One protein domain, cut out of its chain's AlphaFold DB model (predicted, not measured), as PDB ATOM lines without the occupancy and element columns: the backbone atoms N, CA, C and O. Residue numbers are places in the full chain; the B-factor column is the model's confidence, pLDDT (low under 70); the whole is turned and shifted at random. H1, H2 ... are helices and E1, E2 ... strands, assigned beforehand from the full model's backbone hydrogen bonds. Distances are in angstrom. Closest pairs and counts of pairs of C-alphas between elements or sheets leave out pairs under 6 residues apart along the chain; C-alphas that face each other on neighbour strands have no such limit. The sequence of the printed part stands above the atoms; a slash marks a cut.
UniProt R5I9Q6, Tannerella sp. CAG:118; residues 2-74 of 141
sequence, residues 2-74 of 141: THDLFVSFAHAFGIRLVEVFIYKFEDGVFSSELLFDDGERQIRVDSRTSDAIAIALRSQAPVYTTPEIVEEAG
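This is residues 2 to 74 of the 141 residues of a protein of Tannerella sp. CAG:118 (UniProt R5I9Q6). A strongly twisted sheet of four strands, its three longer ones joined by hairpins, has helix H2 packed along one face; H1 packs on H2 near one end of the long axis, and the short H3 lies near the other end. The printed part has 73 residues, with three named helices and four named strands in the order H1 E1 E2 E3 H2 E4 H3. The mixed sheet runs E3 E2 E1 E4, and the class is mixed, helices and strands. The whole is compact, with a radius of gyration of the C-alphas of 12.7 A and spans of 38 by 25 by 17 A.

E1, residues 16 to 26, is 29.0 A long; E2, residues 29 to 37, 26.8 A; E3, residues 42 to 48, 19.4 A. E4 is residues 63 to 65. H1, residues 2 to 12, spans 15.3 A from C-alpha 2 at (260.428, 275.181, 248.005); H2, residues 49 to 59, spans 15.1 A. H3, residues 67 to 73, ends with C-alpha 73 at (242.935, 264.334, 229.676).

E1, E2 and E3 form a meander, each strand the antiparallel neighbour of the one before; N 18 and O 35 are 2.8 A apart, N 34 and O 45 2.9 A, both within hydrogen-bond range. E4 is parallel to E1, with N 64 and O 20 at 2.8 A. E3, H2 and E4 form a split strand-helix-strand unit, E2 and E1 between its strands, with a right-handed crossover. H2 is over E2 and E1, making two layers, helix and sheet, at a height over the sheet of 8.3 A; the C-alphas of Ser 32 and Thr 49 are the closest of E2 and H2, 5.2 A. H1 touches H2 at a steep tilt of 50 degrees, closest at the C-alphas of His 3 and Ile 55, 5.7 A, and only grazes the sheet. H3 is over E1, closest at the C-alphas of Phe 25 and Ile 69, 6.5 A, and apart from H1 and H2. In H1 and H3 every O i to N i+4 pair is within hydrogen-bond range; in H2, 6 of 7.

The C-alphas farthest apart, of Ala 12 and Glu 71, are 38.5 A apart. The printed part has no cut, its links are tight, and no printed residue is under 70 in pLDDT.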
ATOM      1  N   THR A   2     259.332 275.227 249.001       92.94
ATOM      2  CA  THR A   2     260.428 275.181 248.005       92.94
ATOM      3  C   THR A   2     260.115 275.991 246.747       92.94
ATOM      4  O   THR A   2     260.969 276.737 246.278       92.94
ATOM      5  N   HIS A   3     258.881 275.914 246.243       94.62
ATOM      6  CA  HIS A   3     258.441 276.711 245.092       94.62
ATOM      7  C   HIS A   3     258.471 278.218 245.393       94.62
ATOM      8  O   HIS A   3     258.899 278.998 244.551       94.62
ATOM      9  N   ASP A   4     258.102 278.626 246.612       92.19
ATOM     10  CA  ASP A   4     258.157 280.028 247.060       92.19
ATOM     11  C   ASP A   4     259.598 280.559 247.101       92.19
ATOM     12  O   ASP A   4     259.879 281.671 246.645       92.19
ATOM     13  N   LEU A   5     260.525 279.741 247.614       95.38
ATOM     14  CA  LEU A   5     261.953 280.052 247.613       95.38
ATOM     15  C   LEU A   5     262.479 280.213 246.183       95.38
ATOM     16  O   LEU A   5     263.200 281.168 245.912       95.38
ATOM     17  N   PHE A   6     262.098 279.316 245.271       95.06
ATOM     18  CA  PHE A   6     262.530 279.373 243.876       95.06
ATOM     19  C   PHE A   6     262.024 280.631 243.155       95.06
ATOM     20  O   PHE A   6     262.807 281.299 242.483       95.06
ATOM     21  N   VAL A   7     260.753 281.004 243.341       94.94
ATOM     22  CA  VAL A   7     260.191 282.243 242.770       94.94
ATOM     23  C   VAL A   7     260.918 283.470 243.322       94.94
ATOM     24  O   VAL A   7     261.322 284.348 242.564       94.94
ATOM     25  N   SER A   8     261.152 283.507 244.637       95.81
ATOM     26  CA  SER A   8     261.864 284.615 245.286       95.81
ATOM     27  C   SER A   8     263.307 284.729 244.789       95.81
ATOM     28  O   SER A   8     263.797 285.832 244.549       95.81
ATOM     29  N   PHE A   9     263.976 283.590 244.599       96.31
ATOM     30  CA  PHE A   9     265.308 283.514 244.012       96.31
ATOM     31  C   PHE A   9     265.306 284.044 242.575       96.31
ATOM     32  O   PHE A   9     266.056 284.968 242.285       96.31
ATOM     33  N   ALA A  10     264.433 283.542 241.698       94.62
ATOM     34  CA  ALA A  10     264.354 283.996 240.309       94.62
ATOM     35  C   ALA A  10     264.133 285.517 240.221       94.62
ATOM     36  O   ALA A  10     264.882 286.214 239.534       94.62
ATOM     37  N   HIS A  11     263.195 286.049 241.011       93.88
ATOM     38  CA  HIS A  11     262.923 287.486 241.075       93.88
ATOM     39  C   HIS A  11     264.124 288.304 241.562       93.88
ATOM     40  O   HIS A  11     264.383 289.379 241.024       93.88
ATOM     41  N   ALA A  12     264.885 287.807 242.544       96.50
ATOM     42  CA  ALA A  12     266.086 288.487 243.035       96.50
ATOM     43  C   ALA A  12     267.175 288.629 241.956       96.50
ATOM     44  O   ALA A  12     267.949 289.583 241.993       96.50
ATOM     45  N   PHE A  13     267.207 287.717 240.980       95.31
ATOM     46  CA  PHE A  13     268.096 287.775 239.815       95.31
ATOM     47  C   PHE A  13     267.463 288.465 238.595       95.31
ATOM     48  O   PHE A  13     268.063 288.469 237.525       95.31
ATOM     49  N   GLY A  14     266.271 289.055 238.734       95.06
ATOM     50  CA  GLY A  14     265.568 289.712 237.627       95.06
ATOM     51  C   GLY A  14     264.989 288.745 236.589       95.06
ATOM     52  O   GLY A  14     264.564 289.183 235.525       95.06
ATOM     53  N   ILE A  15     264.945 287.449 236.896       97.12
ATOM     54  CA  ILE A  15     264.420 286.413 236.011       97.12
ATOM     55  C   ILE A  15     262.925 286.262 236.278       97.12
ATOM     56  O   ILE A  15     262.497 286.076 237.421       97.12
ATOM     57  N   ARG A  16     262.120 286.314 235.219       95.50
ATOM     58  CA  ARG A  16     260.666 286.158 235.299       95.50
ATOM     59  C   ARG A  16     260.228 284.896 234.582       95.50
ATOM     60  O   ARG A  16     260.754 284.568 233.523       95.50
ATOM     61  N   LEU A  17     259.246 284.207 235.156       97.62
ATOM     62  CA  LEU A  17     258.537 283.145 234.455       97.62
ATOM     63  C   LEU A  17     257.529 283.784 233.494       97.62
ATOM     64  O   LEU A  17     256.661 284.536 233.932       97.62
ATOM     65  N   VAL A  18     257.662 283.494 232.203       97.81
ATOM     66  CA  VAL A  18     256.772 283.985 231.145       97.81
ATOM     67  C   VAL A  18     255.554 283.086 231.015       97.81
ATOM     68  O   VAL A  18     254.435 283.581 231.008       97.81
ATOM     69  N   GLU A  19     255.770 281.776 230.922       97.69
ATOM     70  CA  GLU A  19     254.710 280.784 230.746       97.69
ATOM     71  C   GLU A  19     255.175 279.392 231.180       97.69
ATOM     72  O   GLU A  19     256.376 279.106 231.258       97.69
ATOM     73  N   VAL A  20     254.204 278.518 231.425       98.44
ATOM     74  CA  VAL A  20     254.402 277.069 231.521       98.44
ATOM     75  C   VAL A  20     253.703 276.400 230.353       98.44
ATOM     76  O   VAL A  20     252.545 276.706 230.075       98.44
ATOM     77  N   PHE A  21     254.377 275.455 229.706       98.12
ATOM     78  CA  PHE A  21     253.820 274.692 228.597       98.12
ATOM     79  C   PHE A  21     253.831 273.197 228.911       98.12
ATOM     80  O   PHE A  21     254.886 272.612 229.158       98.12
ATOM     81  N   ILE A  22     252.652 272.575 228.922       97.50
ATOM     82  CA  ILE A  22     252.491 271.122 229.030       97.50
ATOM     83  C   ILE A  22     252.486 270.570 227.605       97.50
ATOM     84  O   ILE A  22     251.560 270.827 226.840       97.50
ATOM     85  N   TYR A  23     253.543 269.850 227.239       94.88
ATOM     86  CA  TYR A  23     253.772 269.442 225.848       94.88
ATOM     87  C   TYR A  23     253.595 267.946 225.605       94.88
ATOM     88  O   TYR A  23     253.635 267.506 224.457       94.88
ATOM     89  N   LYS A  24     253.453 267.148 226.666       93.50
ATOM     90  CA  LYS A  24     253.386 265.694 226.551       93.50
ATOM     91  C   LYS A  24     252.559 265.080 227.671       93.50
ATOM     92  O   LYS A  24     252.733 265.437 228.837       93.50
ATOM     93  N   PHE A  25     251.733 264.109 227.301       93.56
ATOM     94  CA  PHE A  25     251.029 263.210 228.202       93.56
ATOM     95  C   PHE A  25     251.161 261.787 227.647       93.56
ATOM     96  O   PHE A  25     250.726 261.522 226.535       93.56
ATOM     97  N   GLU A  26     251.840 260.902 228.376       88.69
ATOM     98  CA  GLU A  26     252.013 259.490 228.002       88.69
ATOM     99  C   GLU A  26     251.995 258.632 229.269       88.69
ATOM    100  O   GLU A  26     252.578 259.020 230.281       88.69
ATOM    101  N   ASP A  27     251.328 257.476 229.226       89.19
ATOM    102  CA  ASP A  27     251.233 256.527 230.347       89.19
ATOM    103  C   ASP A  27     250.781 257.173 231.675       89.19
ATOM    104  O   ASP A  27     251.237 256.817 232.763       89.19
ATOM    105  N   GLY A  28     249.885 258.164 231.594       86.31
ATOM    106  CA  GLY A  28     249.395 258.907 232.758       86.31
ATOM    107  C   GLY A  28     250.385 259.937 233.321       86.31
ATOM    108  O   GLY A  28     250.127 260.519 234.376       86.31
ATOM    109  N   VAL A  29     251.511 260.177 232.646       91.94
ATOM    110  CA  VAL A  29     252.565 261.096 233.083       91.94
ATOM    111  C   VAL A  29     252.599 262.329 232.187       91.94
ATOM    112  O   VAL A  29     252.842 262.249 230.983       91.94
ATOM    113  N   PHE A  30     252.419 263.497 232.803       94.69
ATOM    114  CA  PHE A  30     252.588 264.784 232.135       94.69
ATOM    115  C   PHE A  30     254.050 265.241 232.161       94.69
ATOM    116  O   PHE A  30     254.736 265.128 233.183       94.69
ATOM    117  N   SER A  31     254.506 265.812 231.046       96.00
ATOM    118  CA  SER A  31     255.768 266.551 230.958       96.00
ATOM    119  C   SER A  31     255.500 268.001 230.579       96.00
ATOM    120  O   SER A  31     254.584 268.311 229.814       96.00
ATOM    121  N   SER A  32     256.300 268.900 231.140       97.75
ATOM    122  CA  SER A  32     256.135 270.333 230.941       97.75
ATOM    123  C   SER A  32     257.469 271.048 230.917       97.75
ATOM    124  O   SER A  32     258.478 270.529 231.387       97.75
ATOM    125  N   GLU A  33     257.445 272.278 230.441       98.12
ATOM    126  CA  GLU A  33     258.578 273.183 230.489       98.12
ATOM    127  C   GLU A  33     258.152 274.567 230.979       98.12
ATOM    128  O   GLU A  33     257.004 274.989 230.818       98.12
ATOM    129  N   LEU A  34     259.095 275.268 231.600       98.19
ATOM    130  CA  LEU A  34     258.949 276.646 232.052       98.19
ATOM    131  C   LEU A  34     259.777 277.559 231.152       98.19
ATOM    132  O   LEU A  34     260.977 277.330 230.991       98.19
ATOM    133  N   LEU A  35     259.162 278.604 230.601       98.25
ATOM    134  CA  LEU A  35     259.854 279.634 229.833       98.25
ATOM    135  C   LEU A  35     260.250 280.792 230.748       98.25
ATOM    136  O   LEU A  35     259.395 281.557 231.190       98.25
ATOM    137  N   PHE A  36     261.541 280.954 231.003       97.88
ATOM    138  CA  PHE A  36     262.078 282.086 231.754       97.88
ATOM    139  C   PHE A  36     262.640 283.162 230.831       97.88
ATOM    140  O   PHE A  36     263.179 282.850 229.770       97.88
ATOM    141  N   ASP A  37     262.556 284.413 231.272       97.25
ATOM    142  CA  ASP A  37     263.056 285.596 230.572       97.25
ATOM    143  C   ASP A  37     263.804 286.504 231.560       97.25
ATOM    144  O   ASP A  37     263.272 286.851 232.622       97.25
ATOM    145  N   ASP A  38     265.050 286.848 231.229       95.56
ATOM    146  CA  ASP A  38     265.925 287.748 231.999       95.56
ATOM    147  C   ASP A  38     266.053 289.156 231.375       95.56
ATOM    148  O   ASP A  38     266.784 290.005 231.882       95.56
ATOM    149  N   GLY A  39     265.314 289.427 230.296       94.19
ATOM    150  CA  GLY A  39     265.332 290.658 229.507       94.19
ATOM    151  C   GLY A  39     266.278 290.621 228.304       94.19
ATOM    152  O   GLY A  39     266.104 291.419 227.382       94.19
ATOM    153  N   GLU A  40     267.245 289.701 228.277       95.12
ATOM    154  CA  GLU A  40     268.189 289.538 227.165       95.12
ATOM    155  C   GLU A  40     267.915 288.264 226.367       95.12
ATOM    156  O   GLU A  40     268.109 288.224 225.148       95.12
ATOM    157  N   ARG A  41     267.467 287.210 227.048       95.06
ATOM    158  CA  ARG A  41     267.224 285.901 226.450       95.06
ATOM    159  C   ARG A  41     266.066 285.187 227.122       95.06
ATOM    160  O   ARG A  41     265.712 285.431 228.272       95.06
ATOM    161  N   GLN A  42     265.553 284.215 226.383       97.06
ATOM    162  CA  GLN A  42     264.541 283.290 226.850       97.06
ATOM    163  C   GLN A  42     265.102 281.875 226.925       97.06
ATOM    164  O   GLN A  42     265.818 281.431 226.025       97.06
ATOM    165  N   ILE A  43     264.794 281.174 228.016       96.94
ATOM    166  CA  ILE A  43     265.285 279.820 228.285       96.94
ATOM    167  C   ILE A  43     264.107 278.942 228.689       96.94
ATOM    168  O   ILE A  43     263.376 279.272 229.622       96.94
ATOM    169  N   ARG A  44     263.960 277.804 228.007       97.50
ATOM    170  CA  ARG A  44     263.030 276.741 228.393       97.50
ATOM    171  C   ARG A  44     263.731 275.748 229.308       97.50
ATOM    172  O   ARG A  44     264.863 275.347 229.040       97.50
ATOM    173  N   VAL A  45     263.068 275.388 230.401       97.31
ATOM    174  CA  VAL A  45     263.571 274.432 231.388       97.31
ATOM    175  C   VAL A  45     262.539 273.335 231.574       97.31
ATOM    176  O   VAL A  45     261.418 273.614 231.999       97.31
ATOM    177  N   ASP A  46     262.935 272.095 231.293       97.12
ATOM    178  CA  ASP A  46     262.105 270.922 231.549       97.12
ATOM    179  C   ASP A  46     261.798 270.780 233.040       97.12
ATOM    180  O   ASP A  46     262.661 270.935 233.909       97.12
ATOM    181  N   SER A  47     260.548 270.443 233.338       95.69
ATOM    182  CA  SER A  47     260.078 270.220 234.694       95.69
ATOM    183  C   SER A  47     258.946 269.208 234.726       95.69
ATOM    184  O   SER A  47     258.121 269.103 233.815       95.69
ATOM    185  N   ARG A  48     258.831 268.519 235.862       95.75
ATOM    186  CA  ARG A  48     257.591 267.819 236.198       95.75
ATOM    187  C   ARG A  48     256.454 268.830 236.276       95.75
ATOM    188  O   ARG A  48     256.617 269.907 236.860       95.75
ATOM    189  N   THR A  49     255.294 268.451 235.753       96.19
ATOM    190  CA  THR A  49     254.117 269.323 235.679       96.19
ATOM    191  C   THR A  49     253.659 269.807 237.049       96.19
ATOM    192  O   THR A  49     253.316 270.975 237.192       96.19
ATOM    193  N   SER A  50     253.763 268.981 238.096       96.12
ATOM    194  CA  SER A  50     253.429 269.394 239.467       96.12
ATOM    195  C   SER A  50     254.247 270.598 239.947       96.12
ATOM    196  O   SER A  50     253.713 271.501 240.587       96.12
ATOM    197  N   ASP A  51     255.543 270.618 239.628       96.06
ATOM    198  CA  ASP A  51     256.444 271.696 240.026       96.06
ATOM    199  C   ASP A  51     256.208 272.943 239.165       96.06
ATOM    200  O   ASP A  51     256.141 274.052 239.697       96.06
ATOM    201  N   ALA A  52     255.992 272.758 237.859       96.62
ATOM    202  CA  ALA A  52     255.737 273.856 236.936       96.62
ATOM    203  C   ALA A  52     254.445 274.615 237.285       96.62
ATOM    204  O   ALA A  52     254.462 275.839 237.409       96.62
ATOM    205  N   ILE A  53     253.353 273.893 237.556       96.62
ATOM    206  CA  ILE A  53     252.076 274.480 237.984       96.62
ATOM    207  C   ILE A  53     252.221 275.206 239.325       96.62
ATOM    208  O   ILE A  53     251.742 276.329 239.481       96.62
ATOM    209  N   ALA A  54     252.913 274.605 240.297       96.38
ATOM    210  CA  ALA A  54     253.102 275.217 241.610       96.38
ATOM    211  C   ALA A  54     253.865 276.550 241.543       96.38
ATOM    212  O   ALA A  54     253.570 277.459 242.327       96.38
ATOM    213  N   ILE A  55     254.832 276.666 240.627       96.56
ATOM    214  CA  ILE A  55     255.569 277.907 240.363       96.56
ATOM    215  C   ILE A  55     254.676 278.895 239.603       96.56
ATOM    216  O   ILE A  55     254.562 280.036 240.044       96.56
ATOM    217  N   ALA A  56     253.987 278.458 238.541       96.44
ATOM    218  CA  ALA A  56     253.106 279.307 237.735       96.44
ATOM    219  C   ALA A  56     252.024 280.000 238.570       96.44
ATOM    220  O   ALA A  56     251.829 281.207 238.448       96.44
ATOM    221  N   LEU A  57     251.382 279.268 239.485       95.50
ATOM    222  CA  LEU A  57     250.371 279.825 240.390       95.50
ATOM    223  C   LEU A  57     250.934 280.934 241.292       95.50
ATOM    224  O   LEU A  57     250.240 281.902 241.595       95.50
ATOM    225  N   ARG A  58     252.194 280.812 241.720       93.75
ATOM    226  CA  ARG A  58     252.858 281.782 242.608       93.75
ATOM    227  C   ARG A  58     253.388 282.997 241.865       93.75
ATOM    228  O   ARG A  58     253.372 284.092 242.413       93.75
ATOM    229  N   SER A  59     253.864 282.804 240.640       93.06
ATOM    230  CA  SER A  59     254.334 283.888 239.779       93.06
ATOM    231  C   SER A  59     253.222 284.502 238.929       93.06
ATOM    232  O   SER A  59     253.501 285.417 238.164       93.06
ATOM    233  N   GLN A  60     251.988 283.989 239.033       94.88
ATOM    234  CA  GLN A  60     250.845 284.362 238.192       94.88
ATOM    235  C   GLN A  60     251.148 284.238 236.689       94.88
ATOM    236  O   GLN A  60     250.682 285.039 235.882       94.88
ATOM    237  N   ALA A  61     251.952 283.238 236.318       96.25
ATOM    238  CA  ALA A  61     252.278 282.976 234.924       96.25
ATOM    239  C   ALA A  61     251.157 282.157 234.259       96.25
ATOM    240  O   ALA A  61     250.594 281.263 234.899       96.25
ATOM    241  N   PRO A  62     250.833 282.431 232.985       97.56
ATOM    242  CA  PRO A  62     249.896 281.620 232.226       97.56
ATOM    243  C   PRO A  62     250.412 280.188 232.039       97.56
ATOM    244  O   PRO A  62     251.617 279.935 231.949       97.56
ATOM    245  N   VAL A  63     249.465 279.256 231.957       97.50
ATOM    246  CA  VAL A  63     249.713 277.845 231.659       97.50
ATOM    247  C   VAL A  63     249.038 277.515 230.337       97.50
ATOM    248  O   VAL A  63     247.849 277.784 230.158       97.50
ATOM    249  N   TYR A  64     249.794 276.910 229.432       97.50
ATOM    250  CA  TYR A  64     249.336 276.472 228.124       97.50
ATOM    251  C   TYR A  64     249.555 274.973 227.955       97.50
ATOM    252  O   TYR A  64     250.398 274.356 228.606       97.50
ATOM    253  N   THR A  65     248.786 274.387 227.049       96.69
ATOM    254  CA  THR A  65     248.896 272.984 226.658       96.69
ATOM    255  C   THR A  65     248.435 272.835 225.215       96.69
ATOM    256  O   THR A  65     247.875 273.773 224.637       96.69
ATOM    257  N   THR A  66     248.672 271.671 224.626       93.44
ATOM    258  CA  THR A  66     248.161 271.360 223.292       93.44
ATOM    259  C   THR A  66     246.696 270.896 223.337       93.44
ATOM    260  O   THR A  66     246.261 270.360 224.363       93.44
ATOM    261  N   PRO A  67     245.919 271.091 222.251       91.50
ATOM    262  CA  PRO A  67     244.542 270.604 222.161       91.50
ATOM    263  C   PRO A  67     244.424 269.093 222.354       91.50
ATOM    264  O   PRO A  67     243.497 268.646 223.013       91.50
ATOM    265  N   GLU A  68     245.386 268.317 221.852       89.81
ATOM    266  CA  GLU A  68     245.371 266.852 221.936       89.81
ATOM    267  C   GLU A  68     245.383 266.383 223.396       89.81
ATOM    268  O   GLU A  68     244.618 265.505 223.778       89.81
ATOM    269  N   ILE A  69     246.187 267.033 224.245       92.00
ATOM    270  CA  ILE A  69     246.240 266.736 225.682       92.00
ATOM    271  C   ILE A  69     244.927 267.127 226.374       92.00
ATOM    272  O   ILE A  69     244.500 266.456 227.312       92.00
ATOM    273  N   VAL A  70     244.266 268.200 225.930       89.81
ATOM    274  CA  VAL A  70     242.951 268.598 226.461       89.81
ATOM    275  C   VAL A  70     241.871 267.604 226.042       89.81
ATOM    276  O   VAL A  70     241.009 267.280 226.846       89.81
ATOM    277  N   GLU A  71     241.908 267.106 224.811       88.12
ATOM    278  CA  GLU A  71     240.969 266.087 224.339       88.12
ATOM    279  C   GLU A  71     241.162 264.752 225.069       88.12
ATOM    280  O   GLU A  71     240.184 264.079 225.387       88.12
ATOM    281  N   GLU A  72     242.409 264.385 225.366       85.56
ATOM    282  CA  GLU A  72     242.741 263.119 226.021       85.56
ATOM    283  C   GLU A  72     242.530 263.146 227.544       85.56
ATOM    284  O   GLU A  72     242.030 262.176 228.115       85.56
ATOM    285  N   ALA A  73     242.903 264.241 228.213       83.31
ATOM    286  CA  ALA A  73     242.935 264.334 229.676       83.31
ATOM    287  C   ALA A  73     242.060 265.455 230.267       83.31
ATOM    288  O   ALA A  73     242.018 265.630 231.488       83.31
ATOM    289  N   GLY A  74     241.379 266.244 229.435       79.12
ATOM    290  CA  GLY A  74     240.496 267.316 229.882       79.12
ATOM    291  C   GLY A  74     239.239 266.786 230.569       79.12
ATOM    292  O   GLY A  74     238.654 265.782 230.171       79.12
TER     293      GLY A  74